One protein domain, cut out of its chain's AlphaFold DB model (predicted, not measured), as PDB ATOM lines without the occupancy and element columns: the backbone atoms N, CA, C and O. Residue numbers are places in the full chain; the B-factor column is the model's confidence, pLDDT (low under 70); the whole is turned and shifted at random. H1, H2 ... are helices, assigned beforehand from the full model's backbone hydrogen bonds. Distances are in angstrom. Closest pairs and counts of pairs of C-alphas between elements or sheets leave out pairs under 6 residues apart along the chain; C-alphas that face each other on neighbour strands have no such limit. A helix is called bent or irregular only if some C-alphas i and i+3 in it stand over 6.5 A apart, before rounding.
ATOM      1  N   HIS A 134      40.441 -42.418  -4.074       92.88
ATOM      2  CA  HIS A 134      40.342 -43.869  -3.891       92.88
ATOM      3  C   HIS A 134      39.464 -44.308  -2.699       92.88
ATOM      4  O   HIS A 134      39.160 -45.490  -2.586       92.88
ATOM      5  N   LEU A 135      39.055 -43.384  -1.816       92.88
ATOM      6  CA  LEU A 135      38.199 -43.656  -0.649       92.88
ATOM      7  C   LEU A 135      36.774 -43.112  -0.804       92.88
ATOM      8  O   LEU A 135      35.979 -43.196   0.134       92.88
ATOM      9  N   ARG A 136      36.428 -42.517  -1.951       94.44
ATOM     10  CA  ARG A 136      35.116 -41.878  -2.141       94.44
ATOM     11  C   ARG A 136      33.973 -42.878  -2.067       94.44
ATOM     12  O   ARG A 136      33.014 -42.634  -1.342       94.44
ATOM     13  N   TRP A 137      34.110 -44.021  -2.736       94.00
ATOM     14  CA  TRP A 137      33.097 -45.076  -2.702       94.00
ATOM     15  C   TRP A 137      32.931 -45.688  -1.307       94.00
ATOM     16  O   TRP A 137      31.813 -45.800  -0.809       94.00
ATOM     17  N   SER A 138      34.035 -46.027  -0.631       93.06
ATOM     18  CA  SER A 138      33.975 -46.556   0.739       93.06
ATOM     19  C   SER A 138      33.371 -45.540   1.710       93.06
ATOM     20  O   SER A 138      32.547 -45.898   2.542       93.06
ATOM     21  N   THR A 139      33.700 -44.257   1.549       92.88
ATOM     22  CA  THR A 139      33.081 -43.183   2.332       92.88
ATOM     23  C   THR A 139      31.587 -43.056   2.027       92.88
ATOM     24  O   THR A 139      30.797 -42.880   2.946       92.88
ATOM     25  N   ALA A 140      31.162 -43.188   0.769       95.06
ATOM     26  CA  ALA A 140      29.743 -43.170   0.427       95.06
ATOM     27  C   ALA A 140      28.975 -44.322   1.101       95.06
ATOM     28  O   ALA A 140      27.873 -44.096   1.598       95.06
ATOM     29  N   LEU A 141      29.565 -45.524   1.180       93.69
ATOM     30  CA  LEU A 141      28.986 -46.663   1.909       93.69
ATOM     31  C   LEU A 141      28.789 -46.356   3.400       93.69
ATOM     32  O   LEU A 141      27.767 -46.721   3.975       93.69
ATOM     33  N   GLU A 142      29.743 -45.664   4.023       91.25
ATOM     34  CA  GLU A 142      29.634 -45.237   5.423       91.25
ATOM     35  C   GLU A 142      28.534 -44.183   5.624       91.25
ATOM     36  O   GLU A 142      27.772 -44.249   6.588       91.25
ATOM     37  N   VAL A 143      28.453 -43.199   4.722       93.88
ATOM     38  CA  VAL A 143      27.553 -42.038   4.843       93.88
ATOM     39  C   VAL A 143      26.101 -42.392   4.516       93.88
ATOM     40  O   VAL A 143      25.186 -41.748   5.041       93.88
ATOM     41  N   LEU A 144      25.883 -43.423   3.694       95.00
ATOM     42  CA  LEU A 144      24.571 -43.880   3.232       95.00
ATOM     43  C   LEU A 144      24.214 -45.283   3.764       95.00
ATOM     44  O   LEU A 144      24.083 -46.217   2.972       95.00
ATOM     45  N   PRO A 145      24.033 -45.478   5.084       90.62
ATOM     46  CA  PRO A 145      23.645 -46.782   5.604       90.62
ATOM     47  C   PRO A 145      22.186 -47.121   5.257       90.62
ATOM     48  O   PRO A 145      21.311 -46.257   5.298       90.62
ATOM     49  N   ASP A 146      21.894 -48.408   5.037       87.44
ATOM     50  CA  ASP A 146      20.574 -48.929   4.608       87.44
ATOM     51  C   ASP A 146      19.401 -48.592   5.550       87.44
ATOM     52  O   ASP A 146      18.221 -48.675   5.199       87.44
ATOM     53  N   ARG A 147      19.714 -48.213   6.789       85.62
ATOM     54  CA  ARG A 147      18.724 -47.804   7.789       85.62
ATOM     55  C   ARG A 147      18.231 -46.365   7.625       85.62
ATOM     56  O   ARG A 147      17.284 -45.997   8.313       85.62
ATOM     57  N   LEU A 148      18.856 -45.552   6.767       91.50
ATOM     58  CA  LEU A 148      18.424 -44.172   6.540       91.50
ATOM     59  C   LEU A 148      17.008 -44.142   5.944       91.50
ATOM     60  O   LEU A 148      16.804 -44.700   4.863       91.50
ATOM     61  N   PRO A 149      16.044 -43.440   6.569       94.06
ATOM     62  CA  PRO A 149      14.696 -43.313   6.021       94.06
ATOM     63  C   PRO A 149      14.694 -42.711   4.613       94.06
ATOM     64  O   PRO A 149      14.106 -43.289   3.708       94.06
ATOM     65  N   ALA A 150      15.449 -41.626   4.396       95.75
ATOM     66  CA  ALA A 150      15.566 -40.992   3.082       95.75
ATOM     67  C   ALA A 150      16.104 -41.951   2.005       95.75
ATOM     68  O   ALA A 150      15.685 -41.882   0.857       95.75
ATOM     69  N   LEU A 151      16.989 -42.886   2.367       97.12
ATOM     70  CA  LEU A 151      17.508 -43.879   1.428       97.12
ATOM     71  C   LEU A 151      16.448 -44.916   1.046       97.12
ATOM     72  O   LEU A 151      16.378 -45.305  -0.115       97.12
ATOM     73  N   ARG A 152      15.615 -45.344   2.000       95.94
ATOM     74  CA  ARG A 152      14.494 -46.259   1.730       95.94
ATOM     75  C   ARG A 152      13.443 -45.606   0.839       95.94
ATOM     76  O   ARG A 152      13.005 -46.230  -0.118       95.94
ATOM     77  N   GLU A 153      13.101 -44.351   1.126       97.12
ATOM     78  CA  GLU A 153      12.175 -43.554   0.311       97.12
ATOM     79  C   GLU A 153      12.712 -43.363  -1.114       97.12
ATOM     80  O   GLU A 153      12.002 -43.628  -2.080       97.12
ATOM     81  N   ALA A 154      13.988 -42.987  -1.265       97.69
ATOM     82  CA  ALA A 154      14.614 -42.852  -2.579       97.69
ATOM     83  C   ALA A 154      14.672 -44.192  -3.332       97.69
ATOM     84  O   ALA A 154      14.388 -44.229  -4.524       97.69
ATOM     85  N   ALA A 155      14.993 -45.296  -2.650       96.88
ATOM     86  CA  ALA A 155      15.019 -46.622  -3.266       96.88
ATOM     87  C   ALA A 155      13.630 -47.045  -3.773       96.88
ATOM     88  O   ALA A 155      13.505 -47.413  -4.937       96.88
ATOM     89  N   ALA A 156      12.591 -46.915  -2.940       96.50
ATOM     90  CA  ALA A 156      11.213 -47.214  -3.331       96.50
ATOM     91  C   ALA A 156      10.741 -46.321  -4.490       96.50
ATOM     92  O   ALA A 156      10.066 -46.788  -5.407       96.50
ATOM     93  N   PHE A 157      11.133 -45.045  -4.485       97.69
ATOM     94  CA  PHE A 157      10.865 -44.132  -5.591       97.69
ATOM     95  C   PHE A 157      11.562 -44.573  -6.884       97.69
ATOM     96  O   PHE A 157      10.924 -44.623  -7.931       97.69
ATOM     97  N   GLY A 158      12.837 -44.960  -6.815       97.25
ATOM     98  CA  GLY A 158      13.585 -45.490  -7.954       97.25
ATOM     99  C   GLY A 158      12.964 -46.757  -8.546       97.25
ATOM    100  O   GLY A 158      12.821 -46.843  -9.759       97.25
ATOM    101  N   GLU A 159      12.545 -47.704  -7.703       96.56
ATOM    102  CA  GLU A 159      11.853 -48.936  -8.122       96.56
ATOM    103  C   GLU A 159      10.500 -48.634  -8.792       96.56
ATOM    104  O   GLU A 159      10.167 -49.208  -9.834       96.56
ATOM    105  N   LEU A 160       9.730 -47.688  -8.239       96.38
ATOM    106  CA  LEU A 160       8.492 -47.216  -8.859       96.38
ATOM    107  C   LEU A 160       8.772 -46.634 -10.250       96.38
ATOM    108  O   LEU A 160       8.108 -47.009 -11.217       96.38
ATOM    109  N   LEU A 161       9.755 -45.739 -10.369       96.56
ATOM    110  CA  LEU A 161      10.098 -45.110 -11.643       96.56
ATOM    111  C   LEU A 161      10.623 -46.117 -12.666       96.56
ATOM    112  O   LEU A 161      10.196 -46.072 -13.814       96.56
ATOM    113  N   GLU A 162      11.476 -47.055 -12.261       96.06
ATOM    114  CA  GLU A 162      11.924 -48.161 -13.109       96.06
ATOM    115  C   GLU A 162      10.735 -48.935 -13.684       96.06
ATOM    116  O   GLU A 162      10.624 -49.098 -14.898       96.06
ATOM    117  N   SER A 163       9.795 -49.343 -12.828       94.31
ATOM    118  CA  SER A 163       8.636 -50.133 -13.256       94.31
ATOM    119  C   SER A 163       7.760 -49.424 -14.299       94.31
ATOM    120  O   SER A 163       7.107 -50.081 -15.112       94.31
ATOM    121  N   LEU A 164       7.752 -48.087 -14.292       93.25
ATOM    122  CA  LEU A 164       6.928 -47.256 -15.170       93.25
ATOM    123  C   LEU A 164       7.674 -46.783 -16.419       93.25
ATOM    124  O   LEU A 164       7.077 -46.672 -17.489       93.25
ATOM    125  N   PHE A 165       8.966 -46.492 -16.295       93.06
ATOM    126  CA  PHE A 165       9.764 -45.841 -17.330       93.06
ATOM    127  C   PHE A 165      10.850 -46.747 -17.924       93.06
ATOM    128  O   PHE A 165      11.558 -46.304 -18.820       93.06
ATOM    129  N   ALA A 166      10.982 -48.017 -17.531       92.44
ATOM    130  CA  ALA A 166      11.909 -48.927 -18.211       92.44
ATOM    131  C   ALA A 166      11.487 -49.215 -19.658       92.44
ATOM    132  O   ALA A 166      12.306 -49.154 -20.577       92.44
ATOM    133  N   ALA A 167      10.196 -49.465 -19.883       87.88
ATOM    134  CA  ALA A 167       9.658 -49.699 -21.218       87.88
ATOM    135  C   ALA A 167       9.559 -48.384 -22.014       87.88
ATOM    136  O   ALA A 167       9.187 -47.363 -21.433       87.88
ATOM    137  N   PRO A 168       9.858 -48.367 -23.328       84.56
ATOM    138  CA  PRO A 168       9.677 -47.182 -24.165       84.56
ATOM    139  C   PRO A 168       8.243 -46.634 -24.105       84.56
ATOM    140  O   PRO A 168       7.277 -47.391 -24.189       84.56
ATOM    141  N   MET A 169       8.102 -45.310 -23.997       84.31
ATOM    142  CA  MET A 169       6.802 -44.632 -23.965       84.31
ATOM    143  C   MET A 169       6.425 -44.100 -25.349       84.31
ATOM    144  O   MET A 169       7.204 -43.395 -25.988       84.31
ATOM    145  N   LEU A 170       5.196 -44.378 -25.789       83.69
ATOM    146  CA  LEU A 170       4.625 -43.738 -26.973       83.69
ATOM    147  C   LEU A 170       4.276 -42.281 -26.647       83.69
ATOM    148  O   LEU A 170       3.377 -42.010 -25.855       83.69
ATOM    149  N   LEU A 171       4.975 -41.335 -27.277       84.56
ATOM    150  CA  LEU A 171       4.793 -39.906 -26.996       84.56
ATOM    151  C   LEU A 171       3.477 -39.361 -27.578       84.56
ATOM    152  O   LEU A 171       2.813 -38.538 -26.945       84.56
ATOM    153  N   SER A 172       3.075 -39.872 -28.746       80.62
ATOM    154  CA  SER A 172       1.921 -39.360 -29.499       80.62
ATOM    155  C   SER A 172       0.615 -40.145 -29.309       80.62
ATOM    156  O   SER A 172      -0.422 -39.723 -29.810       80.62
ATOM    157  N   GLY A 173       0.666 -41.299 -28.639       80.94
ATOM    158  CA  GLY A 173      -0.492 -42.174 -28.421       80.94
ATOM    159  C   GLY A 173      -1.205 -41.900 -27.098       80.94
ATOM    160  O   GLY A 173      -1.008 -40.863 -26.469       80.94
ATOM    161  N   ARG A 174      -2.005 -42.857 -26.620       82.94
ATOM    162  CA  ARG A 174      -2.535 -42.800 -25.249       82.94
ATOM    163  C   ARG A 174      -1.402 -42.848 -24.229       82.94
ATOM    164  O   ARG A 174      -0.380 -43.496 -24.455       82.94
ATOM    165  N   ILE A 175      -1.592 -42.171 -23.102       85.12
ATOM    166  CA  ILE A 175      -0.628 -42.208 -21.995       85.12
ATOM    167  C   ILE A 175      -0.549 -43.648 -21.460       85.12
ATOM    168  O   ILE A 175      -1.590 -44.213 -21.120       85.12
ATOM    169  N   PRO A 176       0.646 -44.263 -21.357       83.25
ATOM    170  CA  PRO A 176       0.785 -45.697 -21.087       83.25
ATOM    171  C   PRO A 176       0.650 -46.059 -19.596       83.25
ATOM    172  O   PRO A 176       1.197 -47.066 -19.156       83.25
ATOM    173  N   PHE A 177      -0.045 -45.243 -18.800       87.75
ATOM    174  CA  PHE A 177      -0.176 -45.444 -17.359       87.75
ATOM    175  C   PHE A 177      -1.630 -45.665 -16.964       87.75
ATOM    176  O   PHE A 177      -2.520 -44.889 -17.313       87.75
ATOM    177  N   THR A 178      -1.865 -46.701 -16.167       89.44
ATOM    178  CA  THR A 178      -3.165 -46.947 -15.534       89.44
ATOM    179  C   THR A 178      -3.494 -45.862 -14.502       89.44
ATOM    180  O   THR A 178      -2.615 -45.160 -14.001       89.44
ATOM    181  N   SER A 179      -4.767 -45.723 -14.120       88.19
ATOM    182  CA  SER A 179      -5.174 -44.784 -13.060       88.19
ATOM    183  C   SER A 179      -4.452 -45.024 -11.732       88.19
ATOM    184  O   SER A 179      -4.030 -44.063 -11.100       88.19
ATOM    185  N   ALA A 180      -4.233 -46.287 -11.354       90.94
ATOM    186  CA  ALA A 180      -3.507 -46.632 -10.133       90.94
ATOM    187  C   ALA A 180      -2.036 -46.185 -10.183       90.94
ATOM    188  O   ALA A 180      -1.553 -45.565  -9.241       90.94
ATOM    189  N   GLN A 181      -1.343 -46.435 -11.300       91.88
ATOM    190  CA  GLN A 181       0.058 -46.033 -11.476       91.88
ATOM    191  C   GLN A 181       0.234 -44.510 -11.445       91.88
ATOM    192  O   GLN A 181       1.205 -44.012 -10.883       91.88
ATOM    193  N   ARG A 182      -0.712 -43.759 -12.017       90.19
ATOM    194  CA  ARG A 182      -0.672 -42.288 -12.023       90.19
ATOM    195  C   ARG A 182      -0.870 -41.704 -10.633       90.19
ATOM    196  O   ARG A 182      -0.141 -40.791 -10.259       90.19
ATOM    197  N   GLU A 183      -1.801 -42.261  -9.864       90.69
ATOM    198  CA  GLU A 183      -2.014 -41.852  -8.477       90.69
ATOM    199  C   GLU A 183      -0.792 -42.181  -7.610       90.69
ATOM    200  O   GLU A 183      -0.310 -41.324  -6.872       90.69
ATOM    201  N   GLN A 184      -0.214 -43.377  -7.766       92.75
ATOM    202  CA  GLN A 184       1.045 -43.731  -7.104       92.75
ATOM    203  C   GLN A 184       2.163 -42.751  -7.463       92.75
ATOM    204  O   GLN A 184       2.831 -42.241  -6.563       92.75
ATOM    205  N   LEU A 185       2.341 -42.441  -8.750       92.69
ATOM    206  CA  LEU A 185       3.363 -41.501  -9.199       92.69
ATOM    207  C   LEU A 185       3.147 -40.114  -8.580       92.69
ATOM    208  O   LEU A 185       4.082 -39.548  -8.019       92.69
ATOM    209  N   ARG A 186       1.911 -39.602  -8.594       91.00
ATOM    210  CA  ARG A 186       1.550 -38.305  -8.006       91.00
ATOM    211  C   ARG A 186       1.837 -38.241  -6.503       91.00
ATOM    212  O   ARG A 186       2.355 -37.234  -6.026       91.00
ATOM    213  N   GLN A 187       1.523 -39.304  -5.762       92.00
ATOM    214  CA  GLN A 187       1.725 -39.368  -4.310       92.00
ATOM    215  C   GLN A 187       3.201 -39.451  -3.901       92.00
ATOM    216  O   GLN A 187       3.572 -38.940  -2.841       92.00
ATOM    217  N   HIS A 188       4.032 -40.112  -4.712       94.81
ATOM    218  CA  HIS A 188       5.421 -40.407  -4.356       94.81
ATOM    219  C   HIS A 188       6.429 -39.436  -4.975       94.81
ATOM    220  O   HIS A 188       7.531 -39.333  -4.444       94.81
ATOM    221  N   TRP A 189       6.072 -38.687  -6.027       94.44
ATOM    222  CA  TRP A 189       7.013 -37.815  -6.746       94.44
ATOM    223  C   TRP A 189       7.724 -36.810  -5.833       94.44
ATOM    224  O   TRP A 189       8.948 -36.817  -5.732       94.44
ATOM    225  N   SER A 190       6.966 -35.985  -5.106       93.50
ATOM    226  CA  SER A 190       7.537 -34.938  -4.246       93.50
ATOM    227  C   SER A 190       8.340 -35.507  -3.074       93.50
ATOM    228  O   SER A 190       9.385 -34.965  -2.712       93.50
ATOM    229  N   LYS A 191       7.884 -36.625  -2.495       95.88
ATOM    230  CA  LYS A 191       8.600 -37.334  -1.425       95.88
ATOM    231  C   LYS A 191       9.921 -37.914  -1.928       95.88
ATOM    232  O   LYS A 191      10.936 -37.773  -1.253       95.88
ATOM    233  N   GLY A 192       9.910 -38.515  -3.117       97.19
ATOM    234  CA  GLY A 192      11.088 -39.062  -3.781       97.19
ATOM    235  C   GLY A 192      12.133 -37.994  -4.097       97.19
ATOM    236  O   GLY A 192      13.302 -38.163  -3.757       97.19
ATOM    237  N   GLU A 193      11.715 -36.854  -4.652       96.81
ATOM    238  CA  GLU A 193      12.609 -35.719  -4.920       96.81
ATOM    239  C   GLU A 193      13.220 -35.142  -3.640       96.81
ATOM    240  O   GLU A 193      14.429 -34.905  -3.575       96.81
ATOM    241  N   ALA A 194      12.414 -34.968  -2.589       97.38
ATOM    242  CA  ALA A 194      12.907 -34.512  -1.294       97.38
ATOM    243  C   ALA A 194      13.904 -35.509  -0.674       97.38
ATOM    244  O   ALA A 194      14.914 -35.101  -0.093       97.38
ATOM    245  N   ALA A 195      13.649 -36.813  -0.820       98.00
ATOM    246  CA  ALA A 195      14.542 -37.866  -0.358       98.00
ATOM    247  C   ALA A 195      15.883 -37.846  -1.110       98.00
ATOM    248  O   ALA A 195      16.932 -37.804  -0.465       98.00
ATOM    249  N   LEU A 196      15.865 -37.786  -2.446       98.19
ATOM    250  CA  LEU A 196      17.071 -37.650  -3.273       98.19
ATOM    251  C   LEU A 196      17.871 -36.398  -2.891       98.19
ATOM    252  O   LEU A 196      19.062 -36.494  -2.590       98.19
ATOM    253  N   ALA A 197      17.216 -35.237  -2.812       97.69
ATOM    254  CA  ALA A 197      17.857 -33.982  -2.423       97.69
ATOM    255  C   ALA A 197      18.505 -34.069  -1.031       97.69
ATOM    256  O   ALA A 197      19.638 -33.624  -0.841       97.69
ATOM    257  N   SER A 198      17.825 -34.687  -0.060       97.06
ATOM    258  CA  SER A 198      18.355 -34.909   1.289       97.06
ATOM    259  C   SER A 198      19.626 -35.768   1.281       97.06
ATOM    260  O   SER A 198      20.617 -35.414   1.925       97.06
ATOM    261  N   LEU A 199      19.652 -36.856   0.503       97.31
ATOM    262  CA  LEU A 199      20.820 -37.736   0.384       97.31
ATOM    263  C   LEU A 199      21.999 -37.038  -0.308       97.31
ATOM    264  O   LEU A 199      23.134 -37.130   0.166       97.31
ATOM    265  N   TRP A 200      21.743 -36.285  -1.380       97.19
ATOM    266  CA  TRP A 200      22.776 -35.498  -2.059       97.19
ATOM    267  C   TRP A 200      23.345 -34.391  -1.170       97.19
ATOM    268  O   TRP A 200      24.562 -34.182  -1.145       97.19
ATOM    269  N   ASN A 201      22.498 -33.723  -0.385       94.88
ATOM    270  CA  ASN A 201      22.929 -32.730   0.597       94.88
ATOM    271  C   ASN A 201      23.768 -33.368   1.707       94.88
ATOM    272  O   ASN A 201      24.811 -32.827   2.075       94.88
ATOM    273  N   ARG A 202      23.369 -34.551   2.188       94.81
ATOM    274  CA  ARG A 202      24.126 -35.323   3.180       94.81
ATOM    275  C   ARG A 202      25.535 -35.658   2.686       94.81
ATOM    276  O   ARG A 202      26.495 -35.446   3.418       94.81
ATOM    277  N   LEU A 203      25.674 -36.129   1.446       95.31
ATOM    278  CA  LEU A 203      26.983 -36.393   0.834       95.31
ATOM    279  C   LEU A 203      27.800 -35.111   0.620       95.31
ATOM    280  O   LEU A 203      29.000 -35.089   0.890       95.31
ATOM    281  N   SER A 204      27.147 -34.040   0.161       93.12
ATOM    282  CA  SER A 204      27.783 -32.735  -0.065       93.12
ATOM    283  C   SER A 204      28.328 -32.122   1.224       93.12
ATOM    284  O   SER A 204      29.338 -31.426   1.182       93.12
ATOM    285  N   GLY A 205      27.683 -32.379   2.366       91.62
ATOM    286  CA  GLY A 205      28.154 -31.933   3.678       91.62
ATOM    287  C   GLY A 205      29.433 -32.632   4.148       91.62
ATOM    288  O   GLY A 205      30.199 -32.046   4.908       91.62
ATOM    289  N   VAL A 206      29.701 -33.853   3.670       92.31
ATOM    290  CA  VAL A 206      30.870 -34.647   4.086       92.31
ATOM    291  C   VAL A 206      32.125 -34.263   3.317       92.31
ATOM    292  O   VAL A 206      33.187 -34.125   3.919       92.31
ATOM    293  N   ASP A 207      32.028 -34.110   1.998       89.31
ATOM    294  CA  ASP A 207      33.175 -33.816   1.135       89.31
ATOM    295  C   ASP A 207      33.107 -32.378   0.620       89.31
ATOM    296  O   ASP A 207      32.363 -32.068  -0.313       89.31
ATOM    297  N   ALA A 208      33.937 -31.505   1.197       82.94
ATOM    298  CA  ALA A 208      34.003 -30.091   0.827       82.94
ATOM    299  C   ALA A 208      34.333 -29.875  -0.662       82.94
ATOM    300  O   ALA A 208      33.874 -28.904  -1.262       82.94
ATOM    301  N   ASN A 209      35.079 -30.798  -1.280       87.38
ATOM    302  CA  ASN A 209      35.432 -30.729  -2.699       87.38
ATOM    303  C   ASN A 209      34.343 -31.310  -3.613       87.38
ATOM    304  O   ASN A 209      34.528 -31.342  -4.829       87.38
ATOM    305  N   ARG A 210      33.233 -31.806  -3.047       91.00
ATOM    306  CA  ARG A 210      32.121 -32.473  -3.749       91.00
ATOM    307  C   ARG A 210      32.546 -33.654  -4.632       91.00
ATOM    308  O   ARG A 210      31.780 -34.089  -5.489       91.00
ATOM    309  N   GLY A 211      33.731 -34.217  -4.410       93.19
ATOM    310  CA  GLY A 211      34.286 -35.308  -5.202       93.19
ATOM    311  C   GLY A 211      33.445 -36.580  -5.134       93.19
ATOM    312  O   GLY A 211      33.245 -37.212  -6.169       93.19
ATOM    313  N   ILE A 212      32.908 -36.923  -3.957       95.44
ATOM    314  CA  ILE A 212      31.966 -38.051  -3.811       95.44
ATOM    315  C   ILE A 212      30.718 -37.834  -4.676       95.44
ATOM    316  O   ILE A 212      30.322 -38.724  -5.425       95.44
ATOM    317  N   VAL A 213      30.110 -36.646  -4.593       96.31
ATOM    318  CA  VAL A 213      28.885 -36.313  -5.333       96.31
ATOM    319  C   VAL A 213      29.134 -36.371  -6.835       96.31
ATOM    320  O   VAL A 213      28.386 -37.036  -7.544       96.31
ATOM    321  N   THR A 214      30.216 -35.756  -7.320       95.31
ATOM    322  CA  THR A 214      30.583 -35.796  -8.742       95.31
ATOM    323  C   THR A 214      30.795 -37.224  -9.244       95.31
ATOM    324  O   THR A 214      30.368 -37.560 -10.348       95.31
ATOM    325  N   GLU A 215      31.443 -38.079  -8.450       95.88
ATOM    326  CA  GLU A 215      31.676 -39.475  -8.819       95.88
ATOM    327  C   GLU A 215      30.368 -40.263  -8.911       95.88
ATOM    328  O   GLU A 215      30.113 -40.888  -9.938       95.88
ATOM    329  N   LEU A 216      29.501 -40.174  -7.899       96.50
ATOM    330  CA  LEU A 216      28.215 -40.873  -7.903       96.50
ATOM    331  C   LEU A 216      27.262 -40.344  -8.982       96.50
ATOM    332  O   LEU A 216      26.641 -41.147  -9.672       96.50
ATOM    333  N   GLN A 217      27.195 -39.029  -9.202       96.06
ATOM    334  CA  GLN A 217      26.408 -38.440 -10.293       96.06
ATOM    335  C   GLN A 217      26.885 -38.933 -11.659       96.06
ATOM    336  O   GLN A 217      26.072 -39.258 -12.518       96.06
ATOM    337  N   LYS A 218      28.205 -39.059 -11.860       95.94
ATOM    338  CA  LYS A 218      28.754 -39.642 -13.088       95.94
ATOM    339  C   LYS A 218      28.291 -41.086 -13.278       95.94
ATOM    340  O   LYS A 218      27.981 -41.467 -14.404       95.94
ATOM    341  N   VAL A 219      28.231 -41.889 -12.213       95.12
ATOM    342  CA  VAL A 219      27.688 -43.256 -12.294       95.12
ATOM    343  C   VAL A 219      26.184 -43.228 -12.592       95.12
ATOM    344  O   VAL A 219      25.746 -43.989 -13.449       95.12
ATOM    345  N   ALA A 220      25.427 -42.303 -11.996       95.38
ATOM    346  CA  ALA A 220      23.983 -42.140 -12.211       95.38
ATOM    347  C   ALA A 220      23.586 -41.723 -13.631       95.38
ATOM    348  O   ALA A 220      22.426 -41.856 -13.988       95.38
ATOM    349  N   THR A 221      24.527 -41.293 -14.475       94.75
ATOM    350  CA  THR A 221      24.254 -41.077 -15.910       94.75
ATOM    351  C   THR A 221      24.136 -42.372 -16.718       94.75
ATOM    352  O   THR A 221      23.791 -42.336 -17.898       94.75
ATOM    353  N   ARG A 222      24.480 -43.521 -16.129       94.38
ATOM    354  CA  ARG A 222      24.526 -44.813 -16.818       94.38
ATOM    355  C   ARG A 222      23.376 -45.689 -16.360       94.38
ATOM    356  O   ARG A 222      23.144 -45.818 -15.161       94.38
ATOM    357  N   ALA A 223      22.740 -46.358 -17.318       90.81
ATOM    358  CA  ALA A 223      21.671 -47.300 -17.029       90.81
ATOM    359  C   ALA A 223      22.130 -48.378 -16.028       90.81
ATOM    360  O   ALA A 223      23.213 -48.957 -16.206       90.81
ATOM    361  N   PRO A 224      21.342 -48.666 -14.981       90.62
ATOM    362  CA  PRO A 224      21.639 -49.749 -14.062       90.62
ATOM    363  C   PRO A 224      21.502 -51.090 -14.788       90.62
ATOM    364  O   PRO A 224      20.541 -51.334 -15.508       90.62
ATOM    365  N   HIS A 225      22.498 -51.961 -14.619       86.44
ATOM    366  CA  HIS A 225      22.515 -53.298 -15.233       86.44
ATOM    367  C   HIS A 225      22.146 -54.402 -14.235       86.44
ATOM    368  O   HIS A 225      21.876 -55.536 -14.624       86.44
ATOM    369  N   GLN A 226      22.216 -54.097 -12.940       89.25
ATOM    370  CA  GLN A 226      21.981 -55.027 -11.845       89.25
ATOM    371  C   GLN A 226      21.179 -54.321 -10.752       89.25
ATOM    372  O   GLN A 226      21.315 -53.102 -10.608       89.25
ATOM    373  N   PRO A 227      20.392 -55.072  -9.963       90.56
ATOM    374  CA  PRO A 227      19.684 -54.504  -8.829       90.56
ATOM    375  C   PRO A 227      20.681 -53.939  -7.801       90.56
ATOM    376  O   PRO A 227      21.718 -54.568  -7.549       90.56
ATOM    377  N   PRO A 228      20.380 -52.777  -7.194       94.38
ATOM    378  CA  PRO A 228      21.283 -52.115  -6.263       94.38
ATOM    379  C   PRO A 228      21.411 -52.896  -4.949       94.38
ATOM    380  O   PRO A 228      20.419 -53.323  -4.355       94.38
ATOM    381  N   ARG A 229      22.644 -53.065  -4.461       93.94
ATOM    382  CA  ARG A 229      22.960 -53.916  -3.297       93.94
ATOM    383  C   ARG A 229      23.251 -53.138  -2.023       93.94
ATOM    384  O   ARG A 229      23.112 -53.681  -0.933       93.94
ATOM    385  N   ASN A 230      23.672 -51.888  -2.154       94.94
ATOM    386  CA  ASN A 230      24.106 -51.035  -1.050       94.94
ATOM    387  C   ASN A 230      23.565 -49.609  -1.216       94.94
ATOM    388  O   ASN A 230      23.028 -49.255  -2.266       94.94
ATOM    389  N   GLY A 231      23.696 -48.784  -0.177       95.69
ATOM    390  CA  GLY A 231      23.163 -47.421  -0.176       95.69
ATOM    391  C   GLY A 231      23.591 -46.539  -1.357       95.69
ATOM    392  O   GLY A 231      22.711 -45.977  -2.009       95.69
ATOM    393  N   PRO A 232      24.888 -46.430  -1.700       96.56
ATOM    394  CA  PRO A 232      25.335 -45.686  -2.879       96.56
ATOM    395  C   PRO A 232      24.703 -46.177  -4.184       96.56
ATOM    396  O   PRO A 232      24.227 -45.361  -4.969       96.56
ATOM    397  N   GLU A 233      24.639 -47.495  -4.402       96.75
ATOM    398  CA  GLU A 233      23.984 -48.064  -5.585       96.75
ATOM    399  C   GLU A 233      22.485 -47.753  -5.616       96.75
ATOM    400  O   GLU A 233      21.964 -47.418  -6.675       96.75
ATOM    401  N   ARG A 234      21.790 -47.801  -4.470       97.56
ATOM    402  CA  ARG A 234      20.361 -47.449  -4.374       97.56
ATOM    403  C   ARG A 234      20.113 -45.976  -4.705       97.56
ATOM    404  O   ARG A 234      19.174 -45.675  -5.435       97.56
ATOM    405  N   LEU A 235      20.961 -45.072  -4.206       97.75
ATOM    406  CA  LEU A 235      20.895 -43.644  -4.533       97.75
ATOM    407  C   LEU A 235      21.103 -43.414  -6.033       97.75
ATOM    408  O   LEU A 235      20.311 -42.730  -6.670       97.75
ATOM    409  N   VAL A 236      22.156 -44.007  -6.597       97.38
ATOM    410  CA  VAL A 236      22.496 -43.879  -8.017       97.38
ATOM    411  C   VAL A 236      21.402 -44.458  -8.918       97.38
ATOM    412  O   VAL A 236      21.060 -43.848  -9.927       97.38
ATOM    413  N   HIS A 237      20.823 -45.596  -8.535       97.88
ATOM    414  CA  HIS A 237      19.691 -46.211  -9.222       97.88
ATOM    415  C   HIS A 237      18.468 -45.287  -9.249       97.88
ATOM    416  O   HIS A 237      17.892 -45.043 -10.309       97.88
ATOM    417  N   ALA A 238      18.088 -44.749  -8.088       97.94
ATOM    418  CA  ALA A 238      16.954 -43.843  -7.967       97.94
ATOM    419  C   ALA A 238      17.162 -42.538  -8.749       97.94
ATOM    420  O   ALA A 238      16.249 -42.084  -9.433       97.94
ATOM    421  N   GLU A 239      18.371 -41.975  -8.701       98.06
ATOM    422  CA  GLU A 239      18.738 -40.779  -9.461       98.06
ATOM    423  C   GLU A 239      18.668 -41.019 -10.976       98.06
ATOM    424  O   GLU A 239      18.092 -40.204 -11.693       98.06
ATOM    425  N   TYR A 240      19.205 -42.141 -11.472       98.00
ATOM    426  CA  TYR A 240      19.125 -42.484 -12.896       98.00
ATOM    427  C   TYR A 240      17.668 -42.526 -13.371       98.00
ATOM    428  O   TYR A 240      17.306 -41.870 -14.349       98.00
ATOM    429  N   TRP A 241      16.812 -43.269 -12.661       97.75
ATOM    430  CA  TRP A 241      15.414 -43.411 -13.057       97.75
ATOM    431  C   TRP A 241      14.617 -42.118 -12.901       97.75
ATOM    432  O   TRP A 241      13.724 -41.871 -13.708       97.75
ATOM    433  N   HIS A 242      14.960 -41.262 -11.934       97.38
ATOM    434  CA  HIS A 242      14.408 -39.908 -11.838       97.38
ATOM    435  C   HIS A 242      14.770 -39.066 -13.059       97.38
ATOM    436  O   HIS A 242      13.875 -38.504 -13.692       97.38
ATOM    437  N   GLN A 243      16.041 -39.047 -13.463       96.56
ATOM    438  CA  GLN A 243      16.486 -38.317 -14.653       96.56
ATOM    439  C   GLN A 243      15.827 -38.841 -15.935       96.56
ATOM    440  O   GLN A 243      15.371 -38.043 -16.759       96.56
ATOM    441  N   GLU A 244      15.729 -40.163 -16.089       96.06
ATOM    442  CA  GLU A 244      15.098 -40.815 -17.239       96.06
ATOM    443  C   GLU A 244      13.590 -40.528 -17.295       96.06
ATOM    444  O   GLU A 244      13.068 -40.100 -18.330       96.06
ATOM    445  N   ALA A 245      12.884 -40.681 -16.170       94.69
ATOM    446  CA  ALA A 245      11.473 -40.323 -16.059       94.69
ATOM    447  C   ALA A 245      11.258 -38.847 -16.416       94.69
ATOM    448  O   ALA A 245      10.349 -38.506 -17.176       94.69
ATOM    449  N   TRP A 246      12.139 -37.967 -15.939       94.50
ATOM    450  CA  TRP A 246      12.039 -36.536 -16.187       94.50
ATOM    451  C   TRP A 246      12.371 -36.134 -17.625       94.50
ATOM    452  O   TRP A 246      11.735 -35.244 -18.191       94.50
ATOM    453  N   ALA A 247      13.316 -36.808 -18.275       93.88
ATOM    454  CA  ALA A 247      13.553 -36.658 -19.709       93.88
ATOM    455  C   ALA A 247      12.321 -37.073 -20.528       93.88
ATOM    456  O   ALA A 247      11.878 -36.325 -21.402       93.88
ATOM    457  N   ARG A 248      11.715 -38.214 -20.194       92.62
ATOM    458  CA  ARG A 248      10.544 -38.752 -20.895       92.62
ATOM    459  C   ARG A 248       9.291 -37.917 -20.705       92.62
ATOM    460  O   ARG A 248       8.576 -37.674 -21.674       92.62
ATOM    461  N   VAL A 249       9.034 -37.435 -19.491       91.44
ATOM    462  CA  VAL A 249       7.931 -36.502 -19.229       91.44
ATOM    463  C   VAL A 249       8.114 -35.219 -20.030       91.44
ATOM    464  O   VAL A 249       7.170 -34.769 -20.677       91.44
ATOM    465  N   ARG A 250       9.324 -34.644 -20.040       93.56
ATOM    466  CA  ARG A 250       9.592 -33.432 -20.822       93.56
ATOM    467  C   ARG A 250       9.323 -33.651 -22.305       93.56
ATOM    468  O   ARG A 250       8.632 -32.836 -22.907       93.56
ATOM    469  N   GLN A 251       9.796 -34.762 -22.866       92.88
ATOM    470  CA  GLN A 251       9.532 -35.126 -24.260       92.88
ATOM    471  C   GLN A 251       8.036 -35.313 -24.537       92.88
ATOM    472  O   GLN A 251       7.531 -34.780 -25.521       92.88
ATOM    473  N   LEU A 252       7.309 -36.018 -23.663       92.56
ATOM    474  CA  LEU A 252       5.860 -36.211 -23.781       92.56
ATOM    475  C   LEU A 252       5.126 -34.872 -23.848       92.56
ATOM    476  O   LEU A 252       4.332 -34.635 -24.753       92.56
ATOM    477  N   VAL A 253       5.414 -33.994 -22.890       93.75
ATOM    478  CA  VAL A 253       4.785 -32.679 -22.781       93.75
ATOM    479  C   VAL A 253       5.137 -31.807 -23.989       93.75
ATOM    480  O   VAL A 253       4.248 -31.197 -24.571       93.75
ATOM    481  N   GLN A 254       6.403 -31.787 -24.417       93.38
ATOM    482  CA  GLN A 254       6.837 -31.031 -25.597       93.38
ATOM    483  C   GLN A 254       6.139 -31.502 -26.876       93.38
ATOM    484  O   GLN A 254       5.649 -30.678 -27.641       93.38
ATOM    485  N   VAL A 255       6.049 -32.817 -27.097       92.62
ATOM    486  CA  VAL A 255       5.373 -33.376 -28.278       92.62
ATOM    487  C   VAL A 255       3.890 -33.009 -28.288       92.62
ATOM    488  O   VAL A 255       3.370 -32.633 -29.335       92.62
ATOM    489  N   ARG A 256       3.217 -33.089 -27.135       92.62
ATOM    490  CA  ARG A 256       1.768 -32.848 -27.030       92.62
ATOM    491  C   ARG A 256       1.364 -31.382 -27.019       92.62
ATOM    492  O   ARG A 256       0.194 -31.080 -27.226       92.62
ATOM    493  N   LEU A 257       2.304 -30.487 -26.735       93.62
ATOM    494  CA  LEU A 257       2.051 -29.050 -26.687       93.62
ATOM    495  C   LEU A 257       2.680 -28.283 -27.846       93.62
ATOM    496  O   LEU A 257       2.491 -27.070 -27.913       93.62
ATOM    497  N   ALA A 258       3.394 -28.948 -28.761       89.12
ATOM    498  CA  ALA A 258       3.954 -28.304 -29.943       89.12
ATOM    499  C   ALA A 258       2.859 -27.488 -30.666       89.12
ATOM    500  O   ALA A 258       1.791 -28.025 -30.966       89.12
TER     501      ALA A 258
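AT A GLANCE: This is residues 134 to 258 of the 385 residues of an uncharacterized protein of Vitiosangium sp. GDMCC 1.1324 (UniProt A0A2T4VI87). Two long helices, the bent H3 and H5, cross steeply where residues 196 to 199 meet 235 to 239 and spread apart toward one end, with H2 packed on both. H1 and H4 cap the other end, and the long link 166 to 178 runs from H2 to H3. The 125 printed residues hold five named helices, H1 to H5 in order, and no named strand: all helix, compact, with a radius of gyration of the C-alphas of 15.5 A. The elongated outline spans 48 by 26 by 25 A.

IN THESE COORDINATES: H1, residues 134 to 143, begins at C-alpha (40.342, -43.869, -3.891) and is irregular: C-alphas 134 and 137 are 7.4 A apart. H2, residues 149 to 165, is 24.0 A long. H3, residues 179 to 206, was assigned as one helix by its hydrogen bonds but is bent, with C-alphas 187 and 190 7.3 A apart; its arms, H3a to 187 and H3b from 190, 24.8 A long, stand at 38 degrees. H4 is residues 211 to 220. H5, residues 231 to 257, is 38.5 A long and ends at C-alpha (2.051, -29.050, -26.687).

HOW THE PARTS SIT: H3 and H5 are the hubs, touching four helices each. H2 touches H5 at a steep tilt of 44 degrees, the same way; the closest C-alphas, Gly 158 and Ala 238, are 3.8 A apart. H3b and H4 form a helical hairpin. H1 touches H4, about perpendicular at 83 degrees. H3a and H5 are apart. Every O i to N i+4 pair is within hydrogen-bond range in H2, H3a, H4 and H5, against 5 of 6 in H1 and 12 of 13 in H3b.

THE WHOLE: The farthest C-alphas, His 134 and Arg 174, are 47.9 A apart. The printed part has no cut; no printed residue is under 70 in pLDDT.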